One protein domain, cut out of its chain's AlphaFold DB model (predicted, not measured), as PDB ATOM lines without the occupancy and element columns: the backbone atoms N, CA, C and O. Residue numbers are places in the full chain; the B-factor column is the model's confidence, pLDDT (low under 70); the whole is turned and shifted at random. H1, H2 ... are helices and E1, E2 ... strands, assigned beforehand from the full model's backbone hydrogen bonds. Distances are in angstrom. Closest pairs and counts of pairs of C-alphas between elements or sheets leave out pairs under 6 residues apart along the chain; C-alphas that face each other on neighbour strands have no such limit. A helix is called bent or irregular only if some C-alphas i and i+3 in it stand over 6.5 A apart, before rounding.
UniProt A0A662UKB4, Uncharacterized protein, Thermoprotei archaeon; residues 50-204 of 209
ATOM      1  N   VAL A  50     136.047 172.987 155.884       96.81
ATOM      2  CA  VAL A  50     134.982 171.968 155.966       96.81
ATOM      3  C   VAL A  50     135.115 171.068 157.184       96.81
ATOM      4  O   VAL A  50     134.154 170.406 157.570       96.81
ATOM      5  N   LYS A  51     136.310 171.010 157.774       97.75
ATOM      6  CA  LYS A  51     136.590 170.218 158.965       97.75
ATOM      7  C   LYS A  51     137.821 170.754 159.678       97.75
ATOM      8  O   LYS A  51     138.813 171.080 159.024       97.75
ATOM      9  N   VAL A  52     137.771 170.765 161.004       98.12
ATOM     10  CA  VAL A  52     138.910 171.076 161.868       98.12
ATOM     11  C   VAL A  52     139.198 169.888 162.788       98.12
ATOM     12  O   VAL A  52     138.295 169.271 163.345       98.12
ATOM     13  N   SER A  53     140.472 169.544 162.943       98.56
ATOM     14  CA  SER A  53     140.936 168.544 163.903       98.56
ATOM     15  C   SER A  53     142.001 169.162 164.795       98.56
ATOM     16  O   SER A  53     143.052 169.579 164.307       98.56
ATOM     17  N   ILE A  54     141.734 169.228 166.096       98.75
ATOM     18  CA  ILE A  54     142.634 169.801 167.095       98.75
ATOM     19  C   ILE A  54     143.183 168.675 167.968       98.75
ATOM     20  O   ILE A  54     142.454 167.802 168.451       98.75
ATOM     21  N   ARG A  55     144.498 168.683 168.161       98.69
ATOM     22  CA  ARG A  55     145.235 167.788 169.047       98.69
ATOM     23  C   ARG A  55     146.031 168.625 170.035       98.69
ATOM     24  O   ARG A  55     146.849 169.444 169.626       98.69
ATOM     25  N   LEU A  56     145.796 168.386 171.315       98.69
ATOM     26  CA  LEU A  56     146.607 168.889 172.414       98.69
ATOM     27  C   LEU A  56     147.369 167.692 172.970       98.69
ATOM     28  O   LEU A  56     146.746 166.682 173.274       98.69
ATOM     29  N   GLY A  57     148.690 167.753 173.054       97.81
ATOM     30  CA  GLY A  57     149.506 166.645 173.549       97.81
ATOM     31  C   GLY A  57     150.498 167.098 174.599       97.81
ATOM     32  O   GLY A  57     150.966 168.229 174.549       97.81
ATOM     33  N   ILE A  58     150.823 166.214 175.533       96.38
ATOM     34  CA  ILE A  58     151.888 166.449 176.504       96.38
ATOM     35  C   ILE A  58     153.220 165.993 175.904       96.38
ATOM     36  O   ILE A  58     153.375 164.821 175.563       96.38
ATOM     37  N   GLU A  59     154.172 166.915 175.771       93.38
ATOM     38  CA  GLU A  59     155.537 166.640 175.315       93.38
ATOM     39  C   GLU A  59     156.524 167.413 176.190       93.38
ATOM     40  O   GLU A  59     156.532 168.647 176.186       93.38
ATOM     41  N   ASP A  60     157.380 166.687 176.908       88.50
ATOM     42  CA  ASP A  60     158.322 167.252 177.877       88.50
ATOM     43  C   ASP A  60     157.583 168.093 178.944       88.50
ATOM     44  O   ASP A  60     156.679 167.599 179.619       88.50
ATOM     45  N   GLU A  61     157.935 169.371 179.083       91.62
ATOM     46  CA  GLU A  61     157.319 170.339 180.004       91.62
ATOM     47  C   GLU A  61     156.299 171.261 179.305       91.62
ATOM     48  O   GLU A  61     156.006 172.365 179.778       91.62
ATOM     49  N   ALA A  62     155.787 170.854 178.140       97.44
ATOM     50  CA  ALA A  62     154.923 171.678 177.306       97.44
ATOM     51  C   ALA A  62     153.667 170.947 176.824       97.44
ATOM     52  O   ALA A  62     153.618 169.722 176.689       97.44
ATOM     53  N   ILE A  63     152.659 171.748 176.480       98.50
ATOM     54  CA  ILE A  63     151.471 171.292 175.764       98.50
ATOM     55  C   ILE A  63     151.667 171.610 174.279       98.50
ATOM     56  O   ILE A  63     151.691 172.774 173.880       98.50
ATOM     57  N   THR A  64     151.807 170.587 173.444       98.56
ATOM     58  CA  THR A  64     151.861 170.718 171.986       98.56
ATOM     59  C   THR A  64     150.452 170.895 171.434       98.56
ATOM     60  O   THR A  64     149.612 170.006 171.546       98.56
ATOM     61  N   PHE A  65     150.203 172.032 170.793       98.69
ATOM     62  CA  PHE A  65     149.003 172.303 170.015       98.69
ATOM     63  C   PHE A  65     149.228 171.921 168.555       98.69
ATOM     64  O   PHE A  65     150.228 172.301 167.940       98.69
ATOM     65  N   ARG A  66     148.263 171.222 167.966       98.75
ATOM     66  CA  ARG A  66     148.199 170.957 166.532       98.75
ATOM     67  C   ARG A  66     146.770 171.115 166.048       98.75
ATOM     68  O   ARG A  66     145.895 170.378 166.481       98.75
ATOM     69  N   GLU A  67     146.570 171.988 165.078       98.44
ATOM     70  CA  GLU A  67     145.297 172.154 164.381       98.44
ATOM     71  C   GLU A  67     145.478 171.785 162.915       98.44
ATOM     72  O   GLU A  67     146.434 172.221 162.274       98.44
ATOM     73  N   VAL A  68     144.582 170.953 162.395       98.50
ATOM     74  CA  VAL A  68     144.518 170.565 160.988       98.50
ATOM     75  C   VAL A  68     143.193 171.047 160.422       98.50
ATOM     76  O   VAL A  68     142.135 170.626 160.883       98.50
ATOM     77  N   ILE A  69     143.265 171.899 159.405       97.69
ATOM     78  CA  ILE A  69     142.115 172.495 158.733       97.69
ATOM     79  C   ILE A  69     142.029 171.908 157.327       97.69
ATOM     80  O   ILE A  69     142.950 172.059 156.516       97.69
ATOM     81  N   SER A  70     140.924 171.231 157.037       96.75
ATOM     82  CA  SER A  70     140.599 170.751 155.697       96.75
ATOM     83  C   SER A  70     139.707 171.763 154.987       96.75
ATOM     84  O   SER A  70     138.761 172.279 155.581       96.75
ATOM     85  N   TYR A  71     139.976 172.012 153.708       94.12
ATOM     86  CA  TYR A  71     139.231 172.955 152.872       94.12
ATOM     87  C   TYR A  71     138.562 172.211 151.720       94.12
ATOM     88  O   TYR A  71     139.146 171.288 151.161       94.12
ATOM     89  N   SER A  72     137.362 172.635 151.320       91.12
ATOM     90  CA  SER A  72     136.655 172.039 150.173       91.12
ATOM     91  C   SER A  72     137.393 172.226 148.846       91.12
ATOM     92  O   SER A  72     137.240 171.424 147.929       91.12
ATOM     93  N   SER A  73     138.175 173.299 148.735       89.50
ATOM     94  CA  SER A  73     138.871 173.703 147.514       89.50
ATOM     95  C   SER A  73     140.309 173.201 147.408       89.50
ATOM     96  O   SER A  73     140.953 173.506 146.408       89.50
ATOM     97  N   LEU A  74     140.830 172.511 148.429       91.69
ATOM     98  CA  LEU A  74     142.202 172.005 148.461       91.69
ATOM     99  C   LEU A  74     142.180 170.483 148.574       91.69
ATOM    100  O   LEU A  74     141.813 169.933 149.610       91.69
ATOM    101  N   SER A  75     142.591 169.814 147.506       91.69
ATOM    102  CA  SER A  75     142.602 168.353 147.399       91.69
ATOM    103  C   SER A  75     144.013 167.762 147.377       91.69
ATOM    104  O   SER A  75     144.188 166.570 147.625       91.69
ATOM    105  N   SER A  76     145.026 168.593 147.116       93.62
ATOM    106  CA  SER A  76     146.428 168.183 147.019       93.62
ATOM    107  C   SER A  76     147.377 169.120 147.764       93.62
ATOM    108  O   SER A  76     147.066 170.280 148.061       93.62
ATOM    109  N   LYS A  77     148.577 168.614 148.058       94.12
ATOM    110  CA  LYS A  77     149.650 169.397 148.677       94.12
ATOM    111  C   LYS A  77     150.056 170.586 147.804       94.12
ATOM    112  O   LYS A  77     150.330 171.655 148.340       94.12
ATOM    113  N   GLU A  78     150.081 170.420 146.487       94.94
ATOM    114  CA  GLU A  78     150.469 171.443 145.518       94.94
ATOM    115  C   GLU A  78     149.472 172.609 145.505       94.94
ATOM    116  O   GLU A  78     149.888 173.763 145.610       94.94
ATOM    117  N   GLU A  79     148.167 172.319 145.473       92.88
ATOM    118  CA  GLU A  79     147.107 173.335 145.592       92.88
ATOM    119  C   GLU A  79     147.211 174.093 146.920       92.88
ATOM    120  O   GLU A  79     147.119 175.322 146.959       92.88
ATOM    121  N   CYS A  80     147.467 173.369 148.013       94.38
ATOM    122  CA  CYS A  80     147.682 173.983 149.317       94.38
ATOM    123  C   CYS A  80     148.901 174.912 149.312       94.38
ATOM    124  O   CYS A  80     148.809 176.036 149.798       94.38
ATOM    125  N   LEU A  81     150.033 174.486 148.742       95.19
ATOM    126  CA  LEU A  81     151.254 175.295 148.692       95.19
ATOM    127  C   LEU A  81     151.059 176.587 147.890       95.19
ATOM    128  O   LEU A  81     151.601 177.621 148.280       95.19
ATOM    129  N   GLN A  82     150.264 176.551 146.819       93.50
ATOM    130  CA  GLN A  82     149.904 177.745 146.048       93.50
ATOM    131  C   GLN A  82     149.035 178.717 146.858       93.50
ATOM    132  O   GLN A  82     149.211 179.930 146.758       93.50
ATOM    133  N   ALA A  83     148.121 178.199 147.679       91.25
ATOM    134  CA  ALA A  83     147.224 179.007 148.504       91.25
ATOM    135  C   ALA A  83     147.844 179.491 149.826       91.25
ATOM    136  O   ALA A  83     147.408 180.494 150.398       91.25
ATOM    137  N   LEU A  84     148.864 178.787 150.324       92.69
ATOM    138  CA  LEU A  84     149.434 178.992 151.651       92.69
ATOM    139  C   LEU A  84     149.879 180.440 151.923       92.69
ATOM    140  O   LEU A  84     149.574 180.916 153.014       92.69
ATOM    141  N   PRO A  85     150.529 181.180 150.999       92.25
ATOM    142  CA  PRO A  85     150.929 182.565 151.263       92.25
ATOM    143  C   PRO A  85     149.761 183.487 151.636       92.25
ATOM    144  O   PRO A  85     149.930 184.367 152.474       92.25
ATOM    145  N   GLN A  86     148.579 183.265 151.051       87.62
ATOM    146  CA  GLN A  86     147.379 184.063 151.324       87.62
ATOM    147  C   GLN A  86     146.704 183.650 152.635       87.62
ATOM    148  O   GLN A  86     146.204 184.495 153.372       87.62
ATOM    149  N   ILE A  87     146.693 182.350 152.941       89.81
ATOM    150  CA  ILE A  87     146.019 181.816 154.133       89.81
ATOM    151  C   ILE A  87     146.862 182.024 155.392       89.81
ATOM    152  O   ILE A  87     146.321 182.262 156.468       89.81
ATOM    153  N   LYS A  88     148.193 181.951 155.265       93.25
ATOM    154  CA  LYS A  88     149.124 181.928 156.396       93.25
ATOM    155  C   LYS A  88     148.984 183.153 157.301       93.25
ATOM    156  O   LYS A  88     148.960 182.980 158.512       93.25
ATOM    157  N   SER A  89     148.896 184.362 156.747       91.56
ATOM    158  CA  SER A  89     148.788 185.589 157.553       91.56
ATOM    159  C   SER A  89     147.482 185.650 158.344       91.56
ATOM    160  O   SER A  89     147.503 185.977 159.527       91.56
ATOM    161  N   ASN A  90     146.363 185.289 157.711       91.44
ATOM    162  CA  ASN A  90     145.055 185.259 158.364       91.44
ATOM    163  C   ASN A  90     145.032 184.205 159.474       91.44
ATOM    164  O   ASN A  90     144.686 184.528 160.606       91.44
ATOM    165  N   LEU A  91     145.511 182.991 159.181       94.25
ATOM    166  CA  LEU A  91     145.584 181.911 160.162       94.25
ATOM    167  C   LEU A  91     146.471 182.278 161.359       94.25
ATOM    168  O   LEU A  91     146.088 182.029 162.496       94.25
ATOM    169  N   LEU A  92     147.632 182.901 161.131       95.62
ATOM    170  CA  LEU A  92     148.491 183.367 162.225       95.62
ATOM    171  C   LEU A  92     147.787 184.407 163.096       95.62
ATOM    172  O   LEU A  92     147.778 184.264 164.312       95.62
ATOM    173  N   ASN A  93     147.157 185.410 162.489       95.12
ATOM    174  CA  ASN A  93     146.418 186.441 163.216       95.12
ATOM    175  C   ASN A  93     145.247 185.859 164.027       95.12
ATOM    176  O   ASN A  93     144.983 186.311 165.141       95.12
ATOM    177  N   ASP A  94     144.553 184.860 163.487       94.62
ATOM    178  CA  ASP A  94     143.444 184.205 164.176       94.62
ATOM    179  C   ASP A  94     143.947 183.377 165.365       94.62
ATOM    180  O   ASP A  94     143.402 183.492 166.465       94.62
ATOM    181  N   LEU A  95     145.044 182.628 165.194       96.75
ATOM    182  CA  LEU A  95     145.712 181.916 166.287       96.75
ATOM    183  C   LEU A  95     146.226 182.885 167.361       96.75
ATOM    184  O   LEU A  95     146.034 182.635 168.550       96.75
ATOM    185  N   GLU A  96     146.826 184.008 166.962       95.94
ATOM    186  CA  GLU A  96     147.337 185.029 167.879       95.94
ATOM    187  C   GLU A  96     146.238 185.607 168.765       95.94
ATOM    188  O   GLU A  96     146.369 185.652 169.992       95.94
ATOM    189  N   LYS A  97     145.130 186.012 168.142       95.81
ATOM    190  CA  LYS A  97     143.977 186.577 168.848       95.81
ATOM    191  C   LYS A  97     143.297 185.557 169.743       95.81
ATOM    192  O   LYS A  97     142.858 185.924 170.830       95.81
ATOM    193  N   LYS A  98     143.182 184.312 169.275       96.06
ATOM    194  CA  LYS A  98     142.393 183.282 169.945       96.06
ATOM    195  C   LYS A  98     143.158 182.585 171.064       96.06
ATOM    196  O   LYS A  98     142.603 182.433 172.142       96.06
ATOM    197  N   TYR A  99     144.407 182.181 170.834       96.81
ATOM    198  CA  TYR A  99     145.129 181.283 171.744       96.81
ATOM    199  C   TYR A  99     146.433 181.843 172.297       96.81
ATOM    200  O   TYR A  99     146.827 181.466 173.395       96.81
ATOM    201  N   LEU A 100     147.141 182.687 171.545       95.81
ATOM    202  CA  LEU A 100     148.531 183.012 171.884       95.81
ATOM    203  C   LEU A 100     148.669 184.253 172.770       95.81
ATOM    204  O   LEU A 100     149.681 184.428 173.448       95.81
ATOM    205  N   ARG A 101     147.653 185.122 172.807       93.62
ATOM    206  CA  ARG A 101     147.697 186.348 173.608       93.62
ATOM    207  C   ARG A 101     147.859 186.037 175.101       93.62
ATOM    208  O   ARG A 101     146.946 185.532 175.744       93.62
ATOM    209  N   GLY A 102     149.007 186.422 175.663       93.62
ATOM    210  CA  GLY A 102     149.321 186.213 177.082       93.62
ATOM    211  C   GLY A 102     149.747 184.783 177.429       93.62
ATOM    212  O   GLY A 102     149.835 184.444 178.606       93.62
ATOM    213  N   VAL A 103     150.021 183.951 176.422       96.69
ATOM    214  CA  VAL A 103     150.518 182.584 176.584       96.69
ATOM    215  C   VAL A 103     151.997 182.547 176.207       96.69
ATOM    216  O   VAL A 103     152.409 183.158 175.228       96.69
ATOM    217  N   ASN A 104     152.819 181.840 176.983       97.88
ATOM    218  CA  ASN A 104     154.204 181.580 176.601       97.88
ATOM    219  C   ASN A 104     154.228 180.421 175.597       97.88
ATOM    220  O   ASN A 104     153.832 179.310 175.953       97.88
ATOM    221  N   HIS A 105     154.655 180.662 174.358       98.00
ATOM    222  CA  HIS A 105     154.586 179.669 173.289       98.00
ATOM    223  C   HIS A 105     155.821 179.672 172.375       98.00
ATOM    224  O   HIS A 105     156.541 180.664 172.271       98.00
ATOM    225  N   SER A 106     156.059 178.553 171.689       98.00
ATOM    226  CA  SER A 106     157.068 178.461 170.625       98.00
ATOM    227  C   SER A 106     156.613 179.188 169.356       98.00
ATOM    228  O   SER A 106     155.442 179.531 169.211       98.00
ATOM    229  N   GLU A 107     157.501 179.326 168.371       97.62
ATOM    230  CA  GLU A 107     157.096 179.743 167.024       97.62
ATOM    231  C   GLU A 107     155.972 178.845 166.468       97.62
ATOM    232  O   GLU A 107     155.956 177.629 166.697       97.62
ATOM    233  N   VAL A 108     155.038 179.461 165.738       98.25
ATOM    234  CA  VAL A 108     153.953 178.764 165.044       98.25
ATOM    235  C   VAL A 108     154.442 178.261 163.690       98.25
ATOM    236  O   VAL A 108     154.726 179.028 162.772       98.25
ATOM    237  N   ILE A 109     154.463 176.942 163.536       98.12
ATOM    238  CA  ILE A 109     154.820 176.271 162.290       98.12
ATOM    239  C   ILE A 109     153.540 175.968 161.515       98.12
ATOM    240  O   ILE A 109     152.684 175.224 161.991       98.12
ATOM    241  N   ILE A 110     153.434 176.498 160.295       98.06
ATOM    242  CA  ILE A 110     152.316 176.225 159.383       98.06
ATOM    243  C   ILE A 110     152.835 175.481 158.155       98.06
ATOM    244  O   ILE A 110     153.779 175.934 157.503       98.06
ATOM    245  N   LYS A 111     152.211 174.349 157.820       97.06
ATOM    246  CA  LYS A 111     152.582 173.519 156.665       97.06
ATOM    247  C   LYS A 111     151.374 172.906 155.963       97.06
ATOM    248  O   LYS A 111     150.339 172.676 156.579       97.06
ATOM    249  N   CYS A 112     151.558 172.561 154.694       97.25
ATOM    250  CA  CYS A 112     150.610 171.754 153.930       97.25
ATOM    251  C   CYS A 112     150.809 170.258 154.188       97.25
ATOM    252  O   CYS A 112     151.940 169.762 154.229       97.25
ATOM    253  N   LEU A 113     149.702 169.535 154.323       96.94
ATOM    254  CA  LEU A 113     149.657 168.079 154.384       96.94
ATOM    255  C   LEU A 113     149.423 167.482 152.986       96.94
ATOM    256  O   LEU A 113     149.061 168.183 152.043       96.94
ATOM    257  N   GLY A 114     149.644 166.170 152.847       93.50
ATOM    258  CA  GLY A 114     149.537 165.466 151.560       93.50
ATOM    259  C   GLY A 114     148.147 165.532 150.917       93.50
ATOM    260  O   GLY A 114     148.036 165.531 149.699       93.50
ATOM    261  N   ASN A 115     147.100 165.651 151.733       94.12
ATOM    262  CA  ASN A 115     145.700 165.734 151.311       94.12
ATOM    263  C   ASN A 115     145.210 167.181 151.090       94.12
ATOM    264  O   ASN A 115     144.010 167.429 151.150       94.12
ATOM    265  N   GLY A 116     146.122 168.151 150.971       94.69
ATOM    266  CA  GLY A 116     145.783 169.568 150.810       94.69
ATOM    267  C   GLY A 116     145.297 170.285 152.074       94.69
ATOM    268  O   GLY A 116     145.052 171.486 152.027       94.69
ATOM    269  N   SER A 117     145.203 169.604 153.221       96.81
ATOM    270  CA  SER A 117     144.895 170.269 154.494       96.81
ATOM    271  C   SER A 117     146.068 171.126 154.980       96.81
ATOM    272  O   SER A 117     147.233 170.822 154.708       96.81
ATOM    273  N   ILE A 118     145.770 172.167 155.753       97.50
ATOM    274  CA  ILE A 118     146.772 173.023 156.399       97.50
ATOM    275  C   ILE A 118     146.904 172.599 157.856       97.50
ATOM    276  O   ILE A 118     145.901 172.407 158.535       97.50
ATOM    277  N   GLN A 119     148.136 172.461 158.339       98.38
ATOM    278  CA  GLN A 119     148.431 172.184 159.740       98.38
ATOM    279  C   GLN A 119     149.166 173.367 160.369       98.38
ATOM    280  O   GLN A 119     150.235 173.733 159.879       98.38
ATOM    281  N   ALA A 120     148.647 173.887 161.480       98.56
ATOM    282  CA  ALA A 120     149.357 174.777 162.395       98.56
ATOM    283  C   ALA A 120     149.854 173.991 163.620       98.56
ATOM    284  O   ALA A 120     149.198 173.055 164.085       98.56
ATOM    285  N   THR A 121     151.044 174.305 164.127       98.62
ATOM    286  CA  THR A 121     151.638 173.624 165.288       98.62
ATOM    287  C   THR A 121     152.489 174.585 166.109       98.62
ATOM    288  O   THR A 121     153.286 175.325 165.539       98.62
ATOM    289  N   PHE A 122     152.345 174.549 167.431       98.56
ATOM    290  CA  PHE A 122     153.189 175.272 168.390       98.56
ATOM    291  C   PHE A 122     153.159 174.568 169.752       98.56
ATOM    292  O   PHE A 122     152.277 173.753 170.018       98.56
ATOM    293  N   LYS A 123     154.127 174.874 170.617       98.56
ATOM    294  CA  LYS A 123     154.168 174.427 172.015       98.56
ATOM    295  C   LYS A 123     153.740 175.559 172.938       98.56
ATOM    296  O   LYS A 123     154.075 176.708 172.672       98.56
ATOM    297  N   VAL A 124     153.044 175.226 174.017       98.50
ATOM    298  CA  VAL A 124     152.657 176.136 175.098       98.50
ATOM    299  C   VAL A 124     153.382 175.736 176.379       98.50
ATOM    300  O   VAL A 124     153.304 174.585 176.811       98.50
ATOM    301  N   TYR A 125     154.064 176.697 176.992       98.19
ATOM    302  CA  TYR A 125     154.896 176.522 178.179       98.19
ATOM    303  C   TYR A 125     154.245 177.126 179.424       98.19
ATOM    304  O   TYR A 125     153.401 178.021 179.339       98.19
ATOM    305  N   GLY A 126     154.657 176.653 180.603       97.25
ATOM    306  CA  GLY A 126     154.178 177.175 181.890       97.25
ATOM    307  C   GLY A 126     152.712 176.849 182.195       97.25
ATOM    308  O   GLY A 126     152.136 177.399 183.127       97.25
ATOM    309  N   LYS A 127     152.104 175.957 181.404       97.75
ATOM    310  CA  LYS A 127     150.750 175.424 181.603       97.75
ATOM    311  C   LYS A 127     150.742 174.038 182.225       97.75
ATOM    312  O   LYS A 127     149.693 173.414 182.314       97.75
ATOM    313  N   MET A 128     151.902 173.572 182.671       96.81
ATOM    314  CA  MET A 128     152.061 172.328 183.399       96.81
ATOM    315  C   MET A 128     152.918 172.560 184.632       96.81
ATOM    316  O   MET A 128     153.837 173.380 184.603       96.81
ATOM    317  N   TRP A 129     152.629 171.837 185.707       95.81
ATOM    318  CA  TRP A 129     153.454 171.858 186.908       95.81
ATOM    319  C   TRP A 129     153.396 170.524 187.645       95.81
ATOM    320  O   TRP A 129     152.422 169.776 187.558       95.81
ATOM    321  N   LEU A 130     154.465 170.240 188.387       94.56
ATOM    322  CA  LEU A 130     154.603 169.051 189.215       94.56
ATOM    323  C   LEU A 130     154.355 169.409 190.684       94.56
ATOM    324  O   LEU A 130     154.846 170.423 191.186       94.56
ATOM    325  N   ARG A 131     153.628 168.552 191.398       93.06
ATOM    326  CA  ARG A 131     153.475 168.599 192.853       93.06
ATOM    327  C   ARG A 131     153.660 167.190 193.413       93.06
ATOM    328  O   ARG A 131     152.749 166.370 193.367       93.06
ATOM    329  N   GLY A 132     154.843 166.909 193.958       92.06
ATOM    330  CA  GLY A 132     155.206 165.549 194.366       92.06
ATOM    331  C   GLY A 132     155.362 164.650 193.139       92.06
ATOM    332  O   GLY A 132     156.127 164.983 192.243       92.06
ATOM    333  N   ASN A 133     154.618 163.548 193.084       93.06
ATOM    334  CA  ASN A 133     154.549 162.642 191.931       93.06
ATOM    335  C   ASN A 133     153.340 162.915 191.016       93.06
ATOM    336  O   ASN A 133     153.031 162.096 190.151       93.06
ATOM    337  N   GLN A 134     152.622 164.020 191.232       94.88
ATOM    338  CA  GLN A 134     151.426 164.362 190.474       94.88
ATOM    339  C   GLN A 134     151.699 165.547 189.550       94.88
ATOM    340  O   GLN A 134     152.153 166.604 189.994       94.88
ATOM    341  N   VAL A 135     151.403 165.374 188.269       96.88
ATOM    342  CA  VAL A 135     151.471 166.422 187.253       96.88
ATOM    343  C   VAL A 135     150.084 167.001 187.050       96.88
ATOM    344  O   VAL A 135     149.089 166.279 187.072       96.88
ATOM    345  N   TYR A 136     150.040 168.308 186.843       97.75
ATOM    346  CA  TYR A 136     148.846 169.075 186.544       97.75
ATOM    347  C   TYR A 136     149.053 169.827 185.232       97.75
ATOM    348  O   TYR A 136     150.153 170.317 184.972       97.75
ATOM    349  N   ALA A 137     148.001 169.939 184.428       98.38
ATOM    350  CA  ALA A 137     147.983 170.700 183.187       98.38
ATOM    351  C   ALA A 137     146.752 171.619 183.126       98.38
ATOM    352  O   ALA A 137     145.635 171.191 183.422       98.38
ATOM    353  N   ASP A 138     146.968 172.874 182.732       98.38
ATOM    354  CA  ASP A 138     145.953 173.907 182.509       98.38
ATOM    355  C   ASP A 138     145.635 174.023 181.011       98.38
ATOM    356  O   ASP A 138     146.500 174.350 180.193       98.38
ATOM    357  N   PHE A 139     144.371 173.783 180.662       98.62
ATOM    358  CA  PHE A 139     143.838 173.889 179.304       98.62
ATOM    359  C   PHE A 139     142.871 175.066 179.127       98.62
ATOM    360  O   PHE A 139     142.325 175.241 178.036       98.62
ATOM    361  N   LEU A 140     142.680 175.927 180.132       98.38
ATOM    362  CA  LEU A 140     141.763 177.070 180.048       98.38
ATOM    363  C   LEU A 140     142.153 178.064 178.952       98.38
ATOM    364  O   LEU A 140     141.276 178.700 178.370       98.38
ATOM    365  N   TRP A 141     143.446 178.162 178.628       98.06
ATOM    366  CA  TRP A 141     143.944 178.975 177.513       98.06
ATOM    367  C   TRP A 141     143.399 178.523 176.149       98.06
ATOM    368  O   TRP A 141     143.297 179.329 175.230       98.06
ATOM    369  N   PHE A 142     143.042 177.245 176.018       98.50
ATOM    370  CA  PHE A 142     142.452 176.665 174.815       98.50
ATOM    371  C   PHE A 142     140.924 176.591 174.907       98.50
ATOM    372  O   PHE A 142     140.229 176.895 173.939       98.50
ATOM    373  N   LEU A 143     140.399 176.181 176.060       98.50
ATOM    374  CA  LEU A 143     138.973 175.944 176.268       98.50
ATOM    375  C   LEU A 143     138.162 177.244 176.270       98.50
ATOM    376  O   LEU A 143     137.190 177.365 175.525       98.50
ATOM    377  N   THR A 144     138.612 178.255 177.020       97.75
ATOM    378  CA  THR A 144     137.875 179.519 177.192       97.75
ATOM    379  C   THR A 144     137.601 180.231 175.861       97.75
ATOM    380  O   THR A 144     136.450 180.586 175.614       97.75
ATOM    381  N   PRO A 145     138.584 180.404 174.948       97.12
ATOM    382  CA  PRO A 145     138.341 181.050 173.653       97.12
ATOM    383  C   PRO A 145     137.450 180.243 172.698       97.12
ATOM    384  O   PRO A 145     137.019 180.768 171.673       97.12
ATOM    385  N   ASN A 146     137.218 178.960 172.990       97.19
ATOM    386  CA  ASN A 146     136.290 178.107 172.249       97.19
ATOM    387  C   ASN A 146     134.927 177.972 172.932       97.19
ATOM    388  O   ASN A 146     134.064 177.306 172.370       97.19
ATOM    389  N   HIS A 147     134.731 178.600 174.098       97.56
ATOM    390  CA  HIS A 147     133.561 178.396 174.955       97.56
ATOM    391  C   HIS A 147     133.330 176.917 175.275       97.56
ATOM    392  O   HIS A 147     132.199 176.453 175.236       97.56
ATOM    393  N   LEU A 148     134.425 176.198 175.534       98.31
ATOM    394  CA  LEU A 148     134.390 174.791 175.897       98.31
ATOM    395  C   LEU A 148     134.701 174.595 177.380       98.31
ATOM    396  O   LEU A 148     135.435 175.377 177.984       98.31
ATOM    397  N   ASP A 149     134.208 173.491 177.913       98.56
ATOM    398  CA  ASP A 149     134.426 172.988 179.257       98.56
ATOM    399  C   ASP A 149     134.532 171.459 179.206       98.56
ATOM    400  O   ASP A 149     133.748 170.788 178.532       98.56
ATOM    401  N   PHE A 150     135.504 170.869 179.903       98.75
ATOM    402  CA  PHE A 150     135.672 169.415 179.850       98.75
ATOM    403  C   PHE A 150     134.456 168.646 180.388       98.75
ATOM    404  O   PHE A 150     134.147 167.571 179.874       98.75
ATOM    405  N   ILE A 151     133.771 169.172 181.405       98.50
ATOM    406  CA  ILE A 151     132.623 168.522 182.044       98.50
ATOM    407  C   ILE A 151     131.328 168.936 181.344       98.50
ATOM    408  O   ILE A 151     130.555 168.066 180.926       98.50
ATOM    409  N   ASP A 152     131.103 170.243 181.206       98.38
ATOM    410  CA  ASP A 152     129.812 170.768 180.746       98.38
ATOM    411  C   ASP A 152     129.583 170.504 179.249       98.38
ATOM    412  O   ASP A 152     128.446 170.265 178.848       98.38
ATOM    413  N   ASP A 153     130.647 170.423 178.439       98.50
ATOM    414  CA  ASP A 153     130.558 170.003 177.030       98.50
ATOM    415  C   ASP A 153     130.792 168.502 176.825       98.50
ATOM    416  O   ASP A 153     130.976 168.041 175.694       98.50
ATOM    417  N   HIS A 154     130.761 167.722 177.908       98.19
ATOM    418  CA  HIS A 154     130.749 166.260 177.886       98.19
ATOM    419  C   HIS A 154     131.905 165.647 177.086       98.19
ATOM    420  O   HIS A 154     131.703 164.783 176.220       98.19
ATOM    421  N   PHE A 155     133.139 166.070 177.375       98.75
ATOM    422  CA  PHE A 155     134.300 165.391 176.810       98.75
ATOM    423  C   PHE A 155     134.271 163.915 177.229       98.75
ATOM    424  O   PHE A 155     134.076 163.572 178.390       98.75
ATOM    425  N   THR A 156     134.478 163.021 176.267       98.81
ATOM    426  CA  THR A 156     134.614 161.591 176.533       98.81
ATOM    427  C   THR A 156     135.908 161.342 177.294       98.81
ATOM    428  O   THR A 156     136.999 161.602 176.779       98.81
ATOM    429  N   GLU A 157     135.763 160.801 178.495       98.81
ATOM    430  CA  GLU A 157     136.843 160.424 179.400       98.81
ATOM    431  C   GLU A 157     137.460 159.089 178.966       98.81
ATOM    432  O   GLU A 157     136.761 158.092 178.769       98.81
ATOM    433  N   LEU A 158     138.781 159.050 178.789       98.62
ATOM    434  CA  LEU A 158     139.510 157.868 178.331       98.62
ATOM    435  C   LEU A 158     140.745 157.647 179.198       98.62
ATOM    436  O   LEU A 158     141.218 158.553 179.874       98.62
ATOM    437  N   ASN A 159     141.324 156.447 179.156       98.38
ATOM    438  CA  ASN A 159     142.548 156.125 179.901       98.38
ATOM    439  C   ASN A 159     143.784 156.909 179.432       98.38
ATOM    440  O   ASN A 159     144.797 156.925 180.119       98.38
ATOM    441  N   ASN A 160     143.741 157.516 178.249       98.06
ATOM    442  CA  ASN A 160     144.869 158.202 177.621       98.06
ATOM    443  C   ASN A 160     144.521 159.626 177.165       98.06
ATOM    444  O   ASN A 160     145.214 160.183 176.309       98.06
ATOM    445  N   GLY A 161     143.428 160.203 177.665       98.38
ATOM    446  CA  GLY A 161     143.002 161.498 177.172       98.38
ATOM    447  C   GLY A 161     141.556 161.867 177.432       98.38
ATOM    448  O   GLY A 161     140.803 161.141 178.075       98.38
ATOM    449  N   LEU A 162     141.192 162.996 176.835       98.81
ATOM    450  CA  LEU A 162     139.827 163.491 176.714       98.81
ATOM    451  C   LEU A 162     139.524 163.733 175.232       98.81
ATOM    452  O   LEU A 162     140.379 164.234 174.493       98.81
ATOM    453  N   LYS A 163     138.314 163.401 174.781       98.81
ATOM    454  CA  LYS A 163     137.887 163.616 173.389       98.81
ATOM    455  C   LYS A 163     136.592 164.399 173.320       98.81
ATOM    456  O   LYS A 163     135.658 164.103 174.048       98.81
ATOM    457  N   TRP A 164     136.493 165.296 172.352       98.81
ATOM    458  CA  TRP A 164     135.245 165.970 172.030       98.81
ATOM    459  C   TRP A 164     135.013 166.020 170.524       98.81
ATOM    460  O   TRP A 164     135.955 166.085 169.729       98.81
ATOM    461  N   THR A 165     133.750 165.966 170.122       98.56
ATOM    462  CA  THR A 165     133.324 166.141 168.733       98.56
ATOM    463  C   THR A 165     132.071 166.991 168.708       98.56
ATOM    464  O   THR A 165     131.109 166.677 169.403       98.56
ATOM    465  N   GLY A 166     132.057 168.007 167.859       98.19
ATOM    466  CA  GLY A 166     130.921 168.903 167.723       98.19
ATOM    467  C   GLY A 166     131.168 169.917 166.623       98.19
ATOM    468  O   GLY A 166     131.838 169.627 165.628       98.19
ATOM    469  N   THR A 167     130.637 171.116 166.805       97.94
ATOM    470  CA  THR A 167     130.750 172.198 165.833       97.94
ATOM    471  C   THR A 167     131.274 173.439 166.534       97.94
ATOM    472  O   THR A 167     130.715 173.859 167.541       97.94
ATOM    473  N   LEU A 168     132.339 174.029 165.993       95.75
ATOM    474  CA  LEU A 168     132.855 175.326 166.423       95.75
ATOM    475  C   LEU A 168     132.781 176.274 165.233       95.75
ATOM    476  O   LEU A 168     133.305 175.948 164.171       95.75
ATOM    477  N   GLN A 169     132.133 177.430 165.406       92.00
ATOM    478  CA  GLN A 169     131.957 178.425 164.334       92.00
ATOM    479  C   GLN A 169     131.387 177.803 163.046       92.00
ATOM    480  O   GLN A 169     131.914 178.016 161.959       92.00
ATOM    481  N   ASP A 170     130.355 176.968 163.190       95.50
ATOM    482  CA  ASP A 170     129.703 176.231 162.097       95.50
ATOM    483  C   ASP A 170     130.601 175.227 161.343       95.50
ATOM    484  O   ASP A 170     130.185 174.639 160.343       95.50
ATOM    485  N   ILE A 171     131.808 174.948 161.850       97.00
ATOM    486  CA  ILE A 171     132.741 173.982 161.267       97.00
ATOM    487  C   ILE A 171     132.759 172.695 162.110       97.00
ATOM    488  O   ILE A 171     133.063 172.742 163.312       97.00
ATOM    489  N   PRO A 172     132.476 171.520 161.509       98.50
ATOM    490  CA  PRO A 172     132.650 170.232 162.170       98.50
ATOM    491  C   PRO A 172     134.065 170.091 162.732       98.50
ATOM    492  O   PRO A 172     135.052 170.181 161.994       98.50
ATOM    493  N   THR A 173     134.159 169.870 164.041       98.75
ATOM    494  CA  THR A 173     135.422 169.892 164.773       98.75
ATOM    495  C   THR A 173     135.584 168.656 165.650       98.75
ATOM    496  O   THR A 173     134.675 168.276 166.391       98.75
ATOM    497  N   ASP A 174     136.765 168.038 165.590       98.62
ATOM    498  CA  ASP A 174     137.183 166.988 166.518       98.62
ATOM    499  C   ASP A 174     138.380 167.437 167.365       98.62
ATOM    500  O   ASP A 174     139.416 167.832 166.834       98.62
ATOM    501  N   ILE A 175     138.247 167.364 168.688       98.88
ATOM    502  CA  ILE A 175     139.276 167.750 169.658       98.88
ATOM    503  C   ILE A 175     139.737 166.503 170.396       98.88
ATOM    504  O   ILE A 175     138.934 165.668 170.813       98.88
ATOM    505  N   TRP A 176     141.045 166.382 170.580       98.81
ATOM    506  CA  TRP A 176     141.626 165.322 171.385       98.81
ATOM    507  C   TRP A 176     142.760 165.868 172.243       98.81
ATOM    508  O   TRP A 176     143.723 166.438 171.728       98.81
ATOM    509  N   VAL A 177     142.637 165.661 173.548       98.81
ATOM    510  CA  VAL A 177     143.660 165.948 174.548       98.81
ATOM    511  C   VAL A 177     144.382 164.639 174.849       98.81
ATOM    512  O   VAL A 177     143.869 163.805 175.585       98.81
ATOM    513  N   SER A 178     145.546 164.433 174.238       98.50
ATOM    514  CA  SER A 178     146.428 163.292 174.481       98.50
ATOM    515  C   SER A 178     147.174 163.476 175.793       98.50
ATOM    516  O   SER A 178     148.010 164.373 175.920       98.50
ATOM    517  N   LEU A 179     146.921 162.577 176.734       97.69
ATOM    518  CA  LEU A 179     147.556 162.544 178.046       97.69
ATOM    519  C   LEU A 179     148.331 161.228 178.205       97.69
ATOM    520  O   LEU A 179     148.046 160.259 177.492       97.69
ATOM    521  N   PRO A 180     149.296 161.147 179.139       96.56
ATOM    522  CA  PRO A 180     149.954 159.883 179.446       96.56
ATOM    523  C   PRO A 180     148.924 158.798 179.805       96.56
ATOM    524  O   PRO A 180     148.005 159.086 180.577       96.56
ATOM    525  N   PRO A 181     149.035 157.569 179.269       96.81
ATOM    526  CA  PRO A 181     148.122 156.484 179.607       96.81
ATOM    527  C   PRO A 181     148.098 156.181 181.107       96.81
ATOM    528  O   PRO A 181     149.136 156.164 181.762       96.81
ATOM    529  N   GLN A 182     146.910 155.907 181.635       96.88
ATOM    530  CA  GLN A 182     146.653 155.586 183.036       96.88
ATOM    531  C   GLN A 182     145.813 154.307 183.155       96.88
ATOM    532  O   GLN A 182     145.156 153.859 182.209       96.88
ATOM    533  N   LYS A 183     145.818 153.695 184.344       96.12
ATOM    534  CA  LYS A 183     145.037 152.471 184.620       96.12
ATOM    535  C   LYS A 183     143.528 152.724 184.658       96.12
ATOM    536  O   LYS A 183     142.753 151.809 184.395       96.12
ATOM    537  N   THR A 184     143.124 153.951 184.963       96.75
ATOM    538  CA  THR A 184     141.731 154.402 184.967       96.75
ATOM    539  C   THR A 184     141.552 155.542 183.968       96.75
ATOM    540  O   THR A 184     142.531 156.227 183.661       96.75
ATOM    541  N   PRO A 185     140.325 155.779 183.474       98.31
ATOM    542  CA  PRO A 185     140.013 156.999 182.749       98.31
ATOM    543  C   PRO A 185     140.370 158.248 183.556       98.31
ATOM    544  O   PRO A 185     140.383 158.232 184.792       98.31
ATOM    545  N   TYR A 186     140.642 159.334 182.842       98.50
ATOM    546  CA  TYR A 186     140.669 160.667 183.427       98.50
ATOM    547  C   TYR A 186     139.229 161.094 183.700       98.50
ATOM    548  O   TYR A 186     138.649 161.771 182.865       98.50
ATOM    549  N   SER A 187     138.646 160.661 184.821       98.56
ATOM    550  CA  SER A 187     137.254 160.990 185.148       98.56
ATOM    551  C   SER A 187     137.117 162.334 185.868       98.56
ATOM    552  O   SER A 187     138.025 162.756 186.602       98.56
ATOM    553  N   ALA A 188     135.968 162.991 185.719       98.56
ATOM    554  CA  ALA A 188     135.672 164.252 186.387       98.56
ATOM    555  C   ALA A 188     135.819 164.149 187.918       98.56
ATOM    556  O   ALA A 188     135.272 163.259 188.572       98.56
ATOM    557  N   TRP A 189     136.575 165.086 188.493       98.38
ATOM    558  CA  TRP A 189     136.902 165.234 189.918       98.38
ATOM    559  C   TRP A 189     137.634 164.056 190.573       98.38
ATOM    560  O   TRP A 189     137.942 164.111 191.766       98.38
ATOM    561  N   GLN A 190     137.962 163.009 189.817       98.00
ATOM    562  CA  GLN A 190     138.606 161.822 190.359       98.00
ATOM    563  C   GLN A 190     140.057 162.103 190.766       98.00
ATOM    564  O   GLN A 190     140.779 162.862 190.129       98.00
ATOM    565  N   GLN A 191     140.504 161.466 191.847       95.94
ATOM    566  CA  GLN A 191     141.893 161.482 192.307       95.94
ATOM    567  C   GLN A 191     142.438 160.043 192.349       95.94
ATOM    568  O   GLN A 191     141.669 159.117 192.615       95.94
ATOM    569  N   PRO A 192     143.744 159.821 192.104       95.81
ATOM    570  CA  PRO A 192     144.779 160.814 191.786       95.81
ATOM    571  C   PRO A 192     144.900 161.122 190.281       95.81
ATOM    572  O   PRO A 192     145.814 161.838 189.877       95.81
ATOM    573  N   ILE A 193     144.019 160.555 189.455       97.94
ATOM    574  CA  ILE A 193     143.957 160.720 187.998       97.94
ATOM    575  C   ILE A 193     142.562 161.240 187.669       97.94
ATOM    576  O   ILE A 193     141.582 160.599 188.049       97.94
ATOM    577  N   GLY A 194     142.470 162.382 186.997       98.31
ATOM    578  CA  GLY A 194     141.183 162.994 186.682       98.31
ATOM    579  C   GLY A 194     141.309 164.384 186.077       98.31
ATOM    580  O   GLY A 194     142.393 164.817 185.674       98.31
ATOM    581  N   HIS A 195     140.183 165.082 186.004       98.75
ATOM    582  CA  HIS A 195     140.118 166.464 185.535       98.75
ATOM    583  C   HIS A 195     139.011 167.253 186.236       98.75
ATOM    584  O   HIS A 195     138.193 166.709 186.972       98.75
ATOM    585  N   CYS A 196     138.978 168.558 186.000       98.44
ATOM    586  CA  CYS A 196     137.827 169.410 186.274       98.44
ATOM    587  C   CYS A 196     137.406 170.129 184.985       98.44
ATOM    588  O   CYS A 196     137.730 169.668 183.895       98.44
ATOM    589  N   HIS A 197     136.729 171.265 185.114       98.38
ATOM    590  CA  HIS A 197     136.289 172.141 184.025       98.38
ATOM    591  C   HIS A 197     137.373 172.477 182.981       98.38
ATOM    592  O   HIS A 197     137.096 172.529 181.786       98.38
ATOM    593  N   GLY A 198     138.631 172.650 183.405       98.25
ATOM    594  CA  GLY A 198     139.722 172.982 182.476       98.25
ATOM    595  C   GLY A 198     141.126 172.587 182.910       98.25
ATOM    596  O   GLY A 198     142.098 172.961 182.254       98.25
ATOM    597  N   HIS A 199     141.249 171.822 183.994       98.50
ATOM    598  CA  HIS A 199     142.529 171.295 184.459       98.50
ATOM    599  C   HIS A 199     142.496 169.778 184.460       98.50
ATOM    600  O   HIS A 199     141.460 169.185 184.749       98.50
ATOM    601  N   VAL A 200     143.638 169.163 184.194       98.56
ATOM    602  CA  VAL A 200     143.830 167.712 184.209       98.56
ATOM    603  C   VAL A 200     144.983 167.388 185.147       98.56
ATOM    604  O   VAL A 200     145.944 168.153 185.213       98.56
ATOM    605  N   TRP A 201     144.920 166.259 185.847       98.31
ATOM    606  CA  TRP A 201     146.016 165.777 186.681       98.31
ATOM    607  C   TRP A 201     146.203 164.259 186.585       98.31
ATOM    608  O   TRP A 201     145.252 163.503 186.379       98.31
ATOM    609  N   TRP A 202     147.447 163.810 186.739       97.31
ATOM    610  CA  TRP A 202     147.828 162.395 186.744       97.31
ATOM    611  C   TRP A 202     149.091 162.166 187.561       97.31
ATOM    612  O   TRP A 202     149.808 163.103 187.903       97.31
ATOM    613  N   ILE A 203     149.382 160.901 187.846       95.06
ATOM    614  CA  ILE A 203     150.629 160.492 188.487       95.06
ATOM    615  C   ILE A 203     151.678 160.143 187.431       95.06
ATOM    616  O   ILE A 203     151.382 159.474 186.438       95.06
ATOM    617  N   THR A 204     152.914 160.582 187.640       89.19
ATOM    618  CA  THR A 204     154.066 160.037 186.916       89.19
ATOM    619  C   THR A 204     154.439 158.719 187.566       89.19
ATOM    620  O   THR A 204     154.520 158.649 188.795       89.19
TER     621      THR A 204
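This is residues 50 to 204 of the 209 residues of an uncharacterized protein of Thermoprotei archaeon (UniProt A0A662UKB4). A twisted wall of seven strands has the kinked helix H1 over E3, E4 and E2 on one face and no named helix over the other. Beyond one end of these strands, E4 runs on into E5 of a small sheet, E5 E6 E10, which extends the long axis, and the short H2 meets the end of H1. The 155 printed residues hold the named elements E1 E2 H1 E3 E4 E5 E6 H2 E7 E8 E9 E10, of mixed class. The large sheet, order E3 E4 E2 E1 E9 E8 E7, is mixed; the small one is antiparallel. The whole is compact, with a radius of gyration of the C-alphas of 16.3 A, yet elongated, spanning 49 by 28 by 25 A.

E1, residues 50 to 59, begins at C-alpha 50 (134.982, 171.968, 155.966) and is 28.7 A long; E2, 62 to 71, is 29.1 A. H1, 77 to 100, 26.9 A, is irregular, C-alphas 82 and 85 being 7.2 A apart, with a kink of 70 degrees near residue 85. E3 is 109 to 112, E4 118 to 125 and 23.5 A, E5 128 to 131, E6 134 to 138, H2 140 to 146. E7 is 156 to 158, E8 161 to 168 with a bend of 57 degrees at residue 165, E9 171 to 178 and 21.8 A. E10, 199 to 203, ends at C-alpha 203 (150.629, 160.492, 188.487).

E1 and E2 form a hairpin, with N 55 and O 66 2.8 A apart. E1 and E9 are parallel, with N 54 and O 174 at 2.8 A. E4 is antiparallel to E2, with N 65 and O 122 at 2.8 A, and forms a hairpin with E3, N 109 and O 121 being 2.8 A apart. E2, H1 and E3 make a split strand-helix-strand unit, E4 between its strands, with a right-handed crossover. H1 makes two layers with the sheet, at a height of 7.2 A, slantwise to the strands at 35 degrees to E2 on the local plane. E7, E8 and E9 are a meander, each strand antiparallel to the one before, with N 156 and O 163 at 2.7 A and N 173 and O 166 at 2.8 A. E6 pairs with E5, N 131 and O 134 at 2.8 A, and with E10, N 135 and O 202 at 2.8 A. H1 touches H2 with residues 98 to 99 alone, the closest C-alphas, those of Lys 98 and Pro 145, 5.9 A apart, at a steep tilt of 67 degrees, opposite ways. O i to N i+4 pairs within hydrogen-bond range number 16 of 20 in H1 and 1 of 3 in H2, where 1 of 4 O i to N i+3 pairs is.

The two farthest C-alphas, those of Ser 73 and Gly 132, are 50.3 A apart. The printed part has no cut. The link from E9 to E10, residues 179 to 198, is long. Mean pLDDT of the printed part is 96.6, and no printed residue is under 70.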